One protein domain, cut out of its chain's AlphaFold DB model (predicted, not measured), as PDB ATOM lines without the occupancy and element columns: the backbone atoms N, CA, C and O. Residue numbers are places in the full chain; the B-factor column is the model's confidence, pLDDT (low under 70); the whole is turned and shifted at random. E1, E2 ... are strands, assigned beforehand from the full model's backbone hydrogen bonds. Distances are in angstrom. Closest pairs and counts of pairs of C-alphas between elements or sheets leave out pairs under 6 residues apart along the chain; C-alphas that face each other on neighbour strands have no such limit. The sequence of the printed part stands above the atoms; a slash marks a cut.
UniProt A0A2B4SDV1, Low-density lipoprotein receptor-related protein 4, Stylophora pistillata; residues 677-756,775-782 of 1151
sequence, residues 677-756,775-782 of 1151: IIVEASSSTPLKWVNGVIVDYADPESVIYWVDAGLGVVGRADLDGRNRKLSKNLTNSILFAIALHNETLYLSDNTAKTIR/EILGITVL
ATOM      1  N   ILE A 677      33.362   7.962 149.953       84.56
ATOM      2  CA  ILE A 677      31.964   7.856 150.391       84.56
ATOM      3  C   ILE A 677      31.959   7.238 151.795       84.56
ATOM      4  O   ILE A 677      32.716   6.302 152.049       84.56
ATOM      5  N   ILE A 678      31.146   7.785 152.703       86.62
ATOM      6  CA  ILE A 678      30.925   7.235 154.055       86.62
ATOM      7  C   ILE A 678      29.464   6.840 154.298       86.62
ATOM      8  O   ILE A 678      29.200   5.958 155.103       86.62
ATOM      9  N   VAL A 679      28.502   7.437 153.589       85.19
ATOM     10  CA  VAL A 679      27.099   6.995 153.603       85.19
ATOM     11  C   VAL A 679      26.549   7.070 152.184       85.19
ATOM     12  O   VAL A 679      26.721   8.081 151.511       85.19
ATOM     13  N   GLU A 680      25.853   6.031 151.741       85.50
ATOM     14  CA  GLU A 680      25.167   5.977 150.446       85.50
ATOM     15  C   GLU A 680      23.726   5.473 150.603       85.50
ATOM     16  O   GLU A 680      23.325   4.977 151.667       85.50
ATOM     17  N   ALA A 681      22.916   5.642 149.558       80.81
ATOM     18  CA  ALA A 681      21.591   5.044 149.492       80.81
ATOM     19  C   ALA A 681      21.691   3.522 149.294       80.81
ATOM     20  O   ALA A 681      22.370   3.042 148.393       80.81
ATOM     21  N   SER A 682      20.956   2.757 150.102       75.12
ATOM     22  CA  SER A 682      20.739   1.323 149.880       75.12
ATOM     23  C   SER A 682      19.271   0.963 150.109       75.12
ATOM     24  O   SER A 682      18.532   1.721 150.739       75.12
ATOM     25  N   SER A 683      18.846  -0.209 149.632       66.69
ATOM     26  CA  SER A 683      17.476  -0.710 149.812       66.69
ATOM     27  C   SER A 683      17.080  -0.903 151.283       66.69
ATOM     28  O   SER A 683      15.909  -0.753 151.620       66.69
ATOM     29  N   SER A 684      18.043  -1.190 152.166       69.06
ATOM     30  CA  SER A 684      17.835  -1.336 153.613       69.06
ATOM     31  C   SER A 684      18.028  -0.036 154.399       69.06
ATOM     32  O   SER A 684      17.458   0.121 155.478       69.06
ATOM     33  N   THR A 685      18.818   0.912 153.883       73.19
ATOM     34  CA  THR A 685      19.051   2.223 154.508       73.19
ATOM     35  C   THR A 685      18.959   3.338 153.456       73.19
ATOM     36  O   THR A 685      19.980   3.801 152.930       73.19
ATOM     37  N   PRO A 686      17.733   3.783 153.111       78.19
ATOM     38  CA  PRO A 686      17.526   4.770 152.058       78.19
ATOM     39  C   PRO A 686      18.157   6.120 152.412       78.19
ATOM     40  O   PRO A 686      18.367   6.454 153.581       78.19
ATOM     41  N   LEU A 687      18.447   6.902 151.380       83.56
ATOM     42  CA  LEU A 687      18.889   8.291 151.463       83.56
ATOM     43  C   LEU A 687      18.227   9.044 150.298       83.56
ATOM     44  O   LEU A 687      18.029   8.456 149.235       83.56
ATOM     45  N   LYS A 688      17.838  10.305 150.497       82.62
ATOM     46  CA  LYS A 688      17.180  11.141 149.483       82.62
ATOM     47  C   LYS A 688      17.787  12.538 149.418       82.62
ATOM     48  O   LYS A 688      18.514  12.828 148.475       82.62
ATOM     49  N   TRP A 689      17.496  13.410 150.386       82.81
ATOM     50  CA  TRP A 689      17.855  14.834 150.323       82.81
ATOM     51  C   TRP A 689      18.589  15.268 151.591       82.81
ATOM     52  O   TRP A 689      18.003  15.876 152.489       82.81
ATOM     53  N   VAL A 690      19.884  14.952 151.666       84.81
ATOM     54  CA  VAL A 690      20.749  15.401 152.765       84.81
ATOM     55  C   VAL A 690      21.042  16.893 152.606       84.81
ATOM     56  O   VAL A 690      21.878  17.281 151.793       84.81
ATOM     57  N   ASN A 691      20.345  17.730 153.378       81.44
ATOM     58  CA  ASN A 691      20.507  19.186 153.326       81.44
ATOM     59  C   ASN A 691      21.590  19.682 154.302       81.44
ATOM     60  O   ASN A 691      22.418  20.509 153.932       81.44
ATOM     61  N   GLY A 692      21.617  19.154 155.530       83.06
ATOM     62  CA  GLY A 692      22.508  19.603 156.603       83.06
ATOM     63  C   GLY A 692      23.276  18.454 157.253       83.06
ATOM     64  O   GLY A 692      22.744  17.355 157.404       83.06
ATOM     65  N   VAL A 693      24.521  18.717 157.660       89.88
ATOM     66  CA  VAL A 693      25.442  17.741 158.265       89.88
ATOM     67  C   VAL A 693      26.320  18.415 159.327       89.88
ATOM     68  O   VAL A 693      26.716  19.566 159.163       89.88
ATOM     69  N   ILE A 694      26.618  17.715 160.423       87.44
ATOM     70  CA  ILE A 694      27.459  18.191 161.531       87.44
ATOM     71  C   ILE A 694      28.202  17.020 162.191       87.44
ATOM     72  O   ILE A 694      27.762  15.876 162.112       87.44
ATOM     73  N   VAL A 695      29.322  17.294 162.860       85.44
ATOM     74  CA  VAL A 695      30.118  16.289 163.588       85.44
ATOM     75  C   VAL A 695      30.130  16.607 165.085       85.44
ATOM     76  O   VAL A 695      30.183  17.782 165.474       85.44
ATOM     77  N   ASP A 696      30.097  15.574 165.927       81.88
ATOM     78  CA  ASP A 696      30.400  15.676 167.353       81.88
ATOM     79  C   ASP A 696      31.772  15.070 167.671       81.88
ATOM     80  O   ASP A 696      31.960  13.858 167.591       81.88
ATOM     81  N   TYR A 697      32.717  15.935 168.049       67.25
ATOM     82  CA  TYR A 697      34.059  15.566 168.519       67.25
ATOM     83  C   TYR A 697      34.121  15.376 170.046       67.25
ATOM     84  O   TYR A 697      35.151  14.955 170.560       67.25
ATOM     85  N   ALA A 698      33.051  15.726 170.776       65.06
ATOM     86  CA  ALA A 698      32.944  15.539 172.225       65.06
ATOM     87  C   ALA A 698      32.228  14.224 172.600       65.06
ATOM     88  O   ALA A 698      32.242  13.816 173.760       65.06
ATOM     89  N   ASP A 699      31.607  13.556 171.624       66.94
ATOM     90  CA  ASP A 699      31.149  12.173 171.747       66.94
ATOM     91  C   ASP A 699      32.375  11.233 171.675       66.94
ATOM     92  O   ASP A 699      33.133  11.326 170.704       66.94
ATOM     93  N   PRO A 700      32.600  10.330 172.655       60.50
ATOM     94  CA  PRO A 700      33.739   9.407 172.644       60.50
ATOM     95  C   PRO A 700      33.829   8.515 171.399       60.50
ATOM     96  O   PRO A 700      34.919   8.060 171.059       60.50
ATOM     97  N   GLU A 701      32.711   8.270 170.707       62.53
ATOM     98  CA  GLU A 701      32.679   7.490 169.464       62.53
ATOM     99  C   GLU A 701      33.097   8.317 168.225       62.53
ATOM    100  O   GLU A 701      33.387   7.738 167.182       62.53
ATOM    101  N   SER A 702      33.167   9.655 168.336       73.81
ATOM    102  CA  SER A 702      33.405  10.624 167.247       73.81
ATOM    103  C   SER A 702      32.488  10.414 166.033       73.81
ATOM    104  O   SER A 702      32.807   9.697 165.079       73.81
ATOM    105  N   VAL A 703      31.325  11.070 166.061       83.88
ATOM    106  CA  VAL A 703      30.170  10.715 165.216       83.88
ATOM    107  C   VAL A 703      29.689  11.851 164.319       83.88
ATOM    108  O   VAL A 703      29.773  13.031 164.660       83.88
ATOM    109  N   ILE A 704      29.135  11.478 163.167       89.56
ATOM    110  CA  ILE A 704      28.506  12.380 162.203       89.56
ATOM    111  C   ILE A 704      26.978  12.299 162.316       89.56
ATOM    112  O   ILE A 704      26.400  11.213 162.372       89.56
ATOM    113  N   TYR A 705      26.326  13.461 162.323       92.31
ATOM    114  CA  TYR A 705      24.873  13.613 162.282       92.31
ATOM    115  C   TYR A 705      24.453  14.358 161.014       92.31
ATOM    116  O   TYR A 705      25.145  15.274 160.567       92.31
ATOM    117  N   TRP A 706      23.300  14.015 160.444       92.62
ATOM    118  CA  TRP A 706      22.745  14.716 159.281       92.62
ATOM    119  C   TRP A 706      21.220  14.767 159.308       92.62
ATOM    120  O   TRP A 706      20.587  13.984 160.015       92.62
ATOM    121  N   VAL A 707      20.629  15.663 158.515       91.19
ATOM    122  CA  VAL A 707      19.184  15.692 158.241       91.19
ATOM    123  C   VAL A 707      18.900  15.308 156.795       91.19
ATOM    124  O   VAL A 707      19.507  15.856 155.875       91.19
ATOM    125  N   ASP A 708      17.960  14.386 156.596       88.25
ATOM    126  CA  ASP A 708      17.412  14.045 155.282       88.25
ATOM    127  C   ASP A 708      15.980  14.581 155.164       88.25
ATOM    128  O   ASP A 708      15.070  14.115 155.854       88.25
ATOM    129  N   ALA A 709      15.774  15.561 154.285       83.25
ATOM    130  CA  ALA A 709      14.478  16.202 154.071       83.25
ATOM    131  C   ALA A 709      13.505  15.361 153.235       83.25
ATOM    132  O   ALA A 709      12.296  15.513 153.375       83.25
ATOM    133  N   GLY A 710      14.007  14.466 152.378       81.25
ATOM    134  CA  GLY A 710      13.172  13.580 151.560       81.25
ATOM    135  C   GLY A 710      12.655  12.365 152.340       81.25
ATOM    136  O   GLY A 710      11.722  11.688 151.895       81.25
ATOM    137  N   LEU A 711      13.274  12.081 153.491       83.81
ATOM    138  CA  LEU A 711      12.882  11.039 154.442       83.81
ATOM    139  C   LEU A 711      12.354  11.589 155.779       83.81
ATOM    140  O   LEU A 711      11.771  10.827 156.546       83.81
ATOM    141  N   GLY A 712      12.538  12.882 156.070       86.88
ATOM    142  CA  GLY A 712      12.103  13.531 157.312       86.88
ATOM    143  C   GLY A 712      12.807  13.009 158.570       86.88
ATOM    144  O   GLY A 712      12.169  12.912 159.615       86.88
ATOM    145  N   VAL A 713      14.084  12.616 158.488       90.50
ATOM    146  CA  VAL A 713      14.823  11.968 159.594       90.50
ATOM    147  C   VAL A 713      16.158  12.641 159.905       90.50
ATOM    148  O   VAL A 713      16.781  13.261 159.043       90.50
ATOM    149  N   VAL A 714      16.620  12.443 161.141       92.44
ATOM    150  CA  VAL A 714      18.014  12.643 161.554       92.44
ATOM    151  C   VAL A 714      18.762  11.318 161.419       92.44
ATOM    152  O   VAL A 714      18.283  10.295 161.905       92.44
ATOM    153  N   GLY A 715      19.942  11.323 160.805       91.00
ATOM    154  CA  GLY A 715      20.880  10.201 160.854       91.00
ATOM    155  C   GLY A 715      22.001  10.414 161.871       91.00
ATOM    156  O   GLY A 715      22.394  11.553 162.117       91.00
ATOM    157  N   ARG A 716      22.524   9.315 162.429       91.94
ATOM    158  CA  ARG A 716      23.803   9.223 163.164       91.94
ATOM    159  C   ARG A 716      24.630   8.102 162.539       91.94
ATOM    160  O   ARG A 716      24.077   7.045 162.240       91.94
ATOM    161  N   ALA A 717      25.932   8.298 162.387       90.12
ATOM    162  CA  ALA A 717      26.897   7.244 162.075       90.12
ATOM    163  C   ALA A 717      28.254   7.574 162.712       90.12
ATOM    164  O   ALA A 717      28.490   8.710 163.127       90.12
ATOM    165  N   ASP A 718      29.155   6.603 162.753       85.56
ATOM    166  CA  ASP A 718      30.564   6.829 163.074       85.56
ATOM    167  C   ASP A 718      31.210   7.682 161.966       85.56
ATOM    168  O   ASP A 718      30.725   7.713 160.829       85.56
ATOM    169  N   LEU A 719      32.338   8.346 162.242       80.69
ATOM    170  CA  LEU A 719      33.028   9.184 161.245       80.69
ATOM    171  C   LEU A 719      33.473   8.452 159.959       80.69
ATOM    172  O   LEU A 719      33.876   9.115 159.001       80.69
ATOM    173  N   ASP A 720      33.435   7.116 159.914       78.94
ATOM    174  CA  ASP A 720      33.695   6.293 158.722       78.94
ATOM    175  C   ASP A 720      32.449   5.625 158.105       78.94
ATOM    176  O   ASP A 720      32.590   4.872 157.144       78.94
ATOM    177  N   GLY A 721      31.247   5.929 158.608       82.00
ATOM    178  CA  GLY A 721      29.975   5.413 158.090       82.00
ATOM    179  C   GLY A 721      29.393   4.214 158.840       82.00
ATOM    180  O   GLY A 721      28.237   3.848 158.606       82.00
ATOM    181  N   ARG A 722      30.154   3.598 159.754       82.81
ATOM    182  CA  ARG A 722      29.679   2.465 160.563       82.81
ATOM    183  C   ARG A 722      28.606   2.876 161.580       82.81
ATOM    184  O   ARG A 722      28.314   4.053 161.778       82.81
ATOM    185  N   ASN A 723      27.937   1.872 162.154       84.88
ATOM    186  CA  ASN A 723      26.872   2.016 163.158       84.88
ATOM    187  C   ASN A 723      25.719   2.979 162.785       84.88
ATOM    188  O   ASN A 723      25.060   3.535 163.671       84.88
ATOM    189  N   ARG A 724      25.439   3.133 161.479       89.81
ATOM    190  CA  ARG A 724      24.363   3.974 160.931       89.81
ATOM    191  C   ARG A 724      23.011   3.700 161.602       89.81
ATOM    192  O   ARG A 724      22.480   2.593 161.537       89.81
ATOM    193  N   LYS A 725      22.424   4.748 162.180       89.81
ATOM    194  CA  LYS A 725      21.098   4.785 162.814       89.81
ATOM    195  C   LYS A 725      20.302   5.963 162.249       89.81
ATOM    196  O   LYS A 725      20.882   6.982 161.882       89.81
ATOM    197  N   LEU A 726      18.978   5.828 162.189       89.94
ATOM    198  CA  LEU A 726      18.049   6.888 161.784       89.94
ATOM    199  C   LEU A 726      17.039   7.143 162.911       89.94
ATOM    200  O   LEU A 726      16.660   6.215 163.630       89.94
ATOM    201  N   SER A 727      16.586   8.389 163.058       90.62
ATOM    202  CA  SER A 727      15.456   8.738 163.919       90.62
ATOM    203  C   SER A 727      14.146   8.161 163.372       90.62
ATOM    204  O   SER A 727      14.054   7.746 162.214       90.62
ATOM    205  N   LYS A 728      13.074   8.226 164.170       85.31
ATOM    206  CA  LYS A 728      11.720   8.168 163.598       85.31
ATOM    207  C   LYS A 728      11.510   9.356 162.646       85.31
ATOM    208  O   LYS A 728      12.113  10.414 162.841       85.31
ATOM    209  N   ASN A 729      10.655   9.174 161.641       83.94
ATOM    210  CA  ASN A 729      10.226  10.247 160.744       83.94
ATOM    211  C   ASN A 729       9.529  11.364 161.543       83.94
ATOM    212  O   ASN A 729       8.654  11.099 162.369       83.94
ATOM    213  N   LEU A 730       9.932  12.605 161.286       81.69
ATOM    214  CA  LEU A 730       9.270  13.816 161.748       81.69
ATOM    215  C   LEU A 730       8.267  14.226 160.665       81.69
ATOM    216  O   LEU A 730       8.630  14.854 159.666       81.69
ATOM    217  N   THR A 731       7.002  13.853 160.847       73.00
ATOM    218  CA  THR A 731       5.945  14.084 159.855       73.00
ATOM    219  C   THR A 731       5.779  15.569 159.518       73.00
ATOM    220  O   THR A 731       5.940  16.448 160.370       73.00
ATOM    221  N   ASN A 732       5.479  15.838 158.243       68.06
ATOM    222  CA  ASN A 732       5.283  17.170 157.660       68.06
ATOM    223  C   ASN A 732       6.427  18.173 157.938       68.06
ATOM    224  O   ASN A 732       6.178  19.369 158.072       68.06
ATOM    225  N   SER A 733       7.676  17.695 158.009       76.50
ATOM    226  CA  SER A 733       8.873  18.527 158.228       76.50
ATOM    227  C   SER A 733       9.723  18.630 156.962       76.50
ATOM    228  O   SER A 733      10.037  17.602 156.364       76.50
ATOM    229  N   ILE A 734      10.191  19.829 156.608       82.81
ATOM    230  CA  ILE A 734      11.282  20.010 155.633       82.81
ATOM    231  C   ILE A 734      12.506  20.495 156.406       82.81
ATOM    232  O   ILE A 734      12.700  21.689 156.640       82.81
ATOM    233  N   LEU A 735      13.313  19.521 156.834       85.75
ATOM    234  CA  LEU A 735      14.532  19.744 157.607       85.75
ATOM    235  C   LEU A 735      15.616  20.361 156.710       85.75
ATOM    236  O   LEU A 735      15.971  19.784 155.680       85.75
ATOM    237  N   PHE A 736      16.149  21.522 157.085       82.56
ATOM    238  CA  PHE A 736      17.125  22.237 156.257       82.56
ATOM    239  C   PHE A 736      18.529  22.222 156.869       82.56
ATOM    240  O   PHE A 736      19.430  21.595 156.316       82.56
ATOM    241  N   ALA A 737      18.712  22.844 158.035       84.31
ATOM    242  CA  ALA A 737      20.001  22.927 158.716       84.31
ATOM    243  C   ALA A 737      19.990  22.196 160.070       84.31
ATOM    244  O   ALA A 737      18.937  21.966 160.665       84.31
ATOM    245  N   ILE A 738      21.181  21.832 160.557       90.94
ATOM    246  CA  ILE A 738      21.397  21.109 161.818       90.94
ATOM    247  C   ILE A 738      22.540  21.753 162.610       90.94
ATOM    248  O   ILE A 738      23.624  21.986 162.079       90.94
ATOM    249  N   ALA A 739      22.303  22.004 163.894       90.06
ATOM    250  CA  ALA A 739      23.308  22.416 164.865       90.06
ATOM    251  C   ALA A 739      23.279  21.502 166.100       90.06
ATOM    252  O   ALA A 739      22.330  20.749 166.315       90.06
ATOM    253  N   LEU A 740      24.330  21.562 166.915       88.81
ATOM    254  CA  LEU A 740      24.538  20.700 168.077       88.81
ATOM    255  C   LEU A 740      25.084  21.528 169.240       88.81
ATOM    256  O   LEU A 740      26.053  22.268 169.066       88.81
ATOM    257  N   HIS A 741      24.491  21.364 170.420       86.88
ATOM    258  CA  HIS A 741      24.988  21.913 171.678       86.88
ATOM    259  C   HIS A 741      24.692  20.930 172.816       86.88
ATOM    260  O   HIS A 741      23.558  20.468 172.962       86.88
ATOM    261  N   ASN A 742      25.707  20.611 173.623       83.56
ATOM    262  CA  ASN A 742      25.643  19.600 174.683       83.56
ATOM    263  C   ASN A 742      25.101  18.251 174.164       83.56
ATOM    264  O   ASN A 742      25.730  17.618 173.315       83.56
ATOM    265  N   GLU A 743      23.934  17.820 174.645       88.00
ATOM    266  CA  GLU A 743      23.284  16.555 174.274       88.00
ATOM    267  C   GLU A 743      22.176  16.727 173.213       88.00
ATOM    268  O   GLU A 743      21.570  15.745 172.788       88.00
ATOM    269  N   THR A 744      21.925  17.958 172.752       92.06
ATOM    270  CA  THR A 744      20.764  18.302 171.917       92.06
ATOM    271  C   THR A 744      21.171  18.711 170.503       92.06
ATOM    272  O   THR A 744      21.983  19.618 170.299       92.06
ATOM    273  N   LEU A 745      20.539  18.077 169.518       93.25
ATOM    274  CA  LEU A 745      20.521  18.493 168.120       93.25
ATOM    275  C   LEU A 745      19.364  19.471 167.892       93.25
ATOM    276  O   LEU A 745      18.235  19.227 168.320       93.25
ATOM    277  N   TYR A 746      19.649  20.562 167.190       92.69
ATOM    278  CA  TYR A 746      18.713  21.629 166.850       92.69
ATOM    279  C   TYR A 746      18.574  21.671 165.328       92.69
ATOM    280  O   TYR A 746      19.551  21.921 164.625       92.69
ATOM    281  N   LEU A 747      17.377  21.391 164.818       91.62
ATOM    282  CA  LEU A 747      17.091  21.257 163.389       91.62
ATOM    283  C   LEU A 747      16.191  22.408 162.947       91.62
ATOM    284  O   LEU A 747      15.174  22.638 163.599       91.62
ATOM    285  N   SER A 748      16.490  23.092 161.844       88.94
ATOM    286  CA  SER A 748      15.519  24.026 161.264       88.94
ATOM    287  C   SER A 748      14.510  23.290 160.381       88.94
ATOM    288  O   SER A 748      14.891  22.470 159.545       88.94
ATOM    289  N   ASP A 749      13.221  23.573 160.574       86.75
ATOM    290  CA  ASP A 749      12.121  23.035 159.771       86.75
ATOM    291  C   ASP A 749      11.389  24.180 159.064       86.75
ATOM    292  O   ASP A 749      10.702  24.981 159.703       86.75
ATOM    293  N   ASN A 750      11.531  24.252 157.739       82.12
ATOM    294  CA  ASN A 750      10.926  25.314 156.933       82.12
ATOM    295  C   ASN A 750       9.403  25.162 156.781       82.12
ATOM    296  O   ASN A 750       8.721  26.166 156.585       82.12
ATOM    297  N   THR A 751       8.856  23.947 156.906       82.38
ATOM    298  CA  THR A 751       7.402  23.719 156.826       82.38
ATOM    299  C   THR A 751       6.721  24.152 158.116       82.38
ATOM    300  O   THR A 751       5.719  24.860 158.081       82.38
ATOM    301  N   ALA A 752       7.284  23.764 159.264       77.25
ATOM    302  CA  ALA A 752       6.758  24.166 160.567       77.25
ATOM    303  C   ALA A 752       7.168  25.590 160.986       77.25
ATOM    304  O   ALA A 752       6.575  26.117 161.921       77.25
ATOM    305  N   LYS A 753       8.179  26.190 160.338       83.06
ATOM    306  CA  LYS A 753       8.789  27.494 160.679       83.06
ATOM    307  C   LYS A 753       9.326  27.560 162.113       83.06
ATOM    308  O   LYS A 753       9.188  28.558 162.812       83.06
ATOM    309  N   THR A 754       9.935  26.465 162.567       86.12
ATOM    310  CA  THR A 754      10.408  26.293 163.952       86.12
ATOM    311  C   THR A 754      11.773  25.618 163.999       86.12
ATOM    312  O   THR A 754      12.244  25.052 163.009       86.12
ATOM    313  N   ILE A 755      12.412  25.657 165.171       90.00
ATOM    314  CA  ILE A 755      13.571  24.809 165.458       90.00
ATOM    315  C   ILE A 755      13.075  23.573 166.212       90.00
ATOM    316  O   ILE A 755      12.525  23.693 167.305       90.00
ATOM    317  N   ARG A 756      13.283  22.381 165.653       89.38
ATOM    318  CA  ARG A 756      12.994  21.091 166.298       89.38
ATOM    319  C   ARG A 756      14.198  20.622 167.114       89.38
ATOM    320  O   ARG A 756      15.336  20.785 166.686       89.38
ATOM    321  N   GLU A 775      11.175  31.995 157.375       72.38
ATOM    322  CA  GLU A 775      11.943  30.809 156.955       72.38
ATOM    323  C   GLU A 775      13.233  30.714 157.795       72.38
ATOM    324  O   GLU A 775      13.730  31.741 158.264       72.38
ATOM    325  N   ILE A 776      13.799  29.512 157.985       75.69
ATOM    326  CA  ILE A 776      15.020  29.303 158.791       75.69
ATOM    327  C   ILE A 776      16.029  28.454 157.995       75.69
ATOM    328  O   ILE A 776      16.241  27.265 158.238       75.69
ATOM    329  N   LEU A 777      16.688  29.096 157.027       72.12
ATOM    330  CA  LEU A 777      17.636  28.457 156.098       72.12
ATOM    331  C   LEU A 777      18.994  28.079 156.722       72.12
ATOM    332  O   LEU A 777      19.824  27.461 156.061       72.12
ATOM    333  N   GLY A 778      19.255  28.445 157.977       75.56
ATOM    334  CA  GLY A 778      20.522  28.159 158.643       75.56
ATOM    335  C   GLY A 778      20.420  28.271 160.158       75.56
ATOM    336  O   GLY A 778      19.712  29.129 160.681       75.56
ATOM    337  N   ILE A 779      21.148  27.406 160.861       83.00
ATOM    338  CA  ILE A 779      21.284  27.413 162.319       83.00
ATOM    339  C   ILE A 779      22.730  27.069 162.682       83.00
ATOM    340  O   ILE A 779      23.348  26.211 162.056       83.00
ATOM    341  N   THR A 780      23.286  27.750 163.680       82.06
ATOM    342  CA  THR A 780      24.618  27.466 164.224       82.06
ATOM    343  C   THR A 780      24.666  27.818 165.708       82.06
ATOM    344  O   THR A 780      23.849  28.603 166.190       82.06
ATOM    345  N   VAL A 781      25.607  27.225 166.438       81.62
ATOM    346  CA  VAL A 781      25.785  27.419 167.882       81.62
ATOM    347  C   VAL A 781      27.053  28.234 168.111       81.62
ATOM    348  O   VAL A 781      28.158  27.778 167.819       81.62
ATOM    349  N   LEU A 782      26.878  29.445 168.641       75.94
ATOM    350  CA  LEU A 782      27.969  30.325 169.050       75.94
ATOM    351  C   LEU A 782      28.366  30.007 170.498       75.94
ATOM    352  O   LEU A 782      27.956  30.698 171.425       75.94
TER     353      LEU A 782
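Overview. This is residues 677 to 756 and 775 to 782 of the 1151 residues of the protein "Low-density lipoprotein receptor-related protein 4" of Stylophora pistillata (UniProt A0A2B4SDV1). Two small sheets of three strands, E2 E3 E4 and E5 E6 E7, form a loose sandwich that is only partly face to face: E5 comes up to E2 and E3, while E4 and E7 are at the far sides. The short strand E1 lies off to one side, beyond the first sheet, and residues 725 to 726 of the long link from E4 to E5 pair alongside E4. The printed part has 88 residues with seven named strands, E1 to E7 in chain order, and no named helix; each sheet runs in chain order and is antiparallel. The class is all strand, though under half of the residues, 39 of 88, are in named elements. The whole is compact, with a radius of gyration of the C-alphas of 12.6 A and spans of 34 by 33 by 20 A.

Along the chain. E2, residues 690 to 696, is 17.5 A long and begins at C-alpha 690 (20.749, 15.401, 152.765). E3, residues 703 to 708, is 16.5 A long, and E4, residues 713 to 718, is 16.9 A long. E5, residues 735 to 741, is 17.7 A long and begins at C-alpha 735 (14.532, 19.744, 157.607). E6, residues 744 to 749, is 15.6 A long. E7, residues 754 to 756, ends at C-alpha 756 (12.994, 21.091, 166.298). E1 is residues 677 to 680.

Arrangement. E2, E3 and E4 form a meander, each strand the antiparallel neighbour of the one before, and so do E5, E6 and E7. In the hairpin of E2 and E3, N 694 and O 705 are 2.9 A apart, within hydrogen-bond range. In the hairpin of E3 and E4, N 706 and O 715 are 3.1 A apart. In the hairpin of E5 and E6, N 739 and O 746 are 2.8 A apart, and in that of E6 and E7, N 747 and O 756 are 2.8 A apart. The two sheets make a sandwich, face to face, with their best planes 41 degrees apart and their strands at 20 degrees. The closest C-alphas of E2 and E5 are those of Gly 692 and Ala 737, 4.7 A apart. E4 is apart from E6 and E7. E1 is only just apart from E4, their closest C-alphas 8.5 A apart.

Size, cuts and confidence. The C-alphas of Ser 683 and Leu 782, the two farthest apart, are 38.0 A apart. Residues 757 to 774 are not printed, and C-alphas 756 and 775 are 13.5 A apart across this cut. The link from E4 to E5, residues 719 to 734, is long. The mean pLDDT of the printed part is 82.9, with residues 683 to 684, 697 to 701 and 732 under 70.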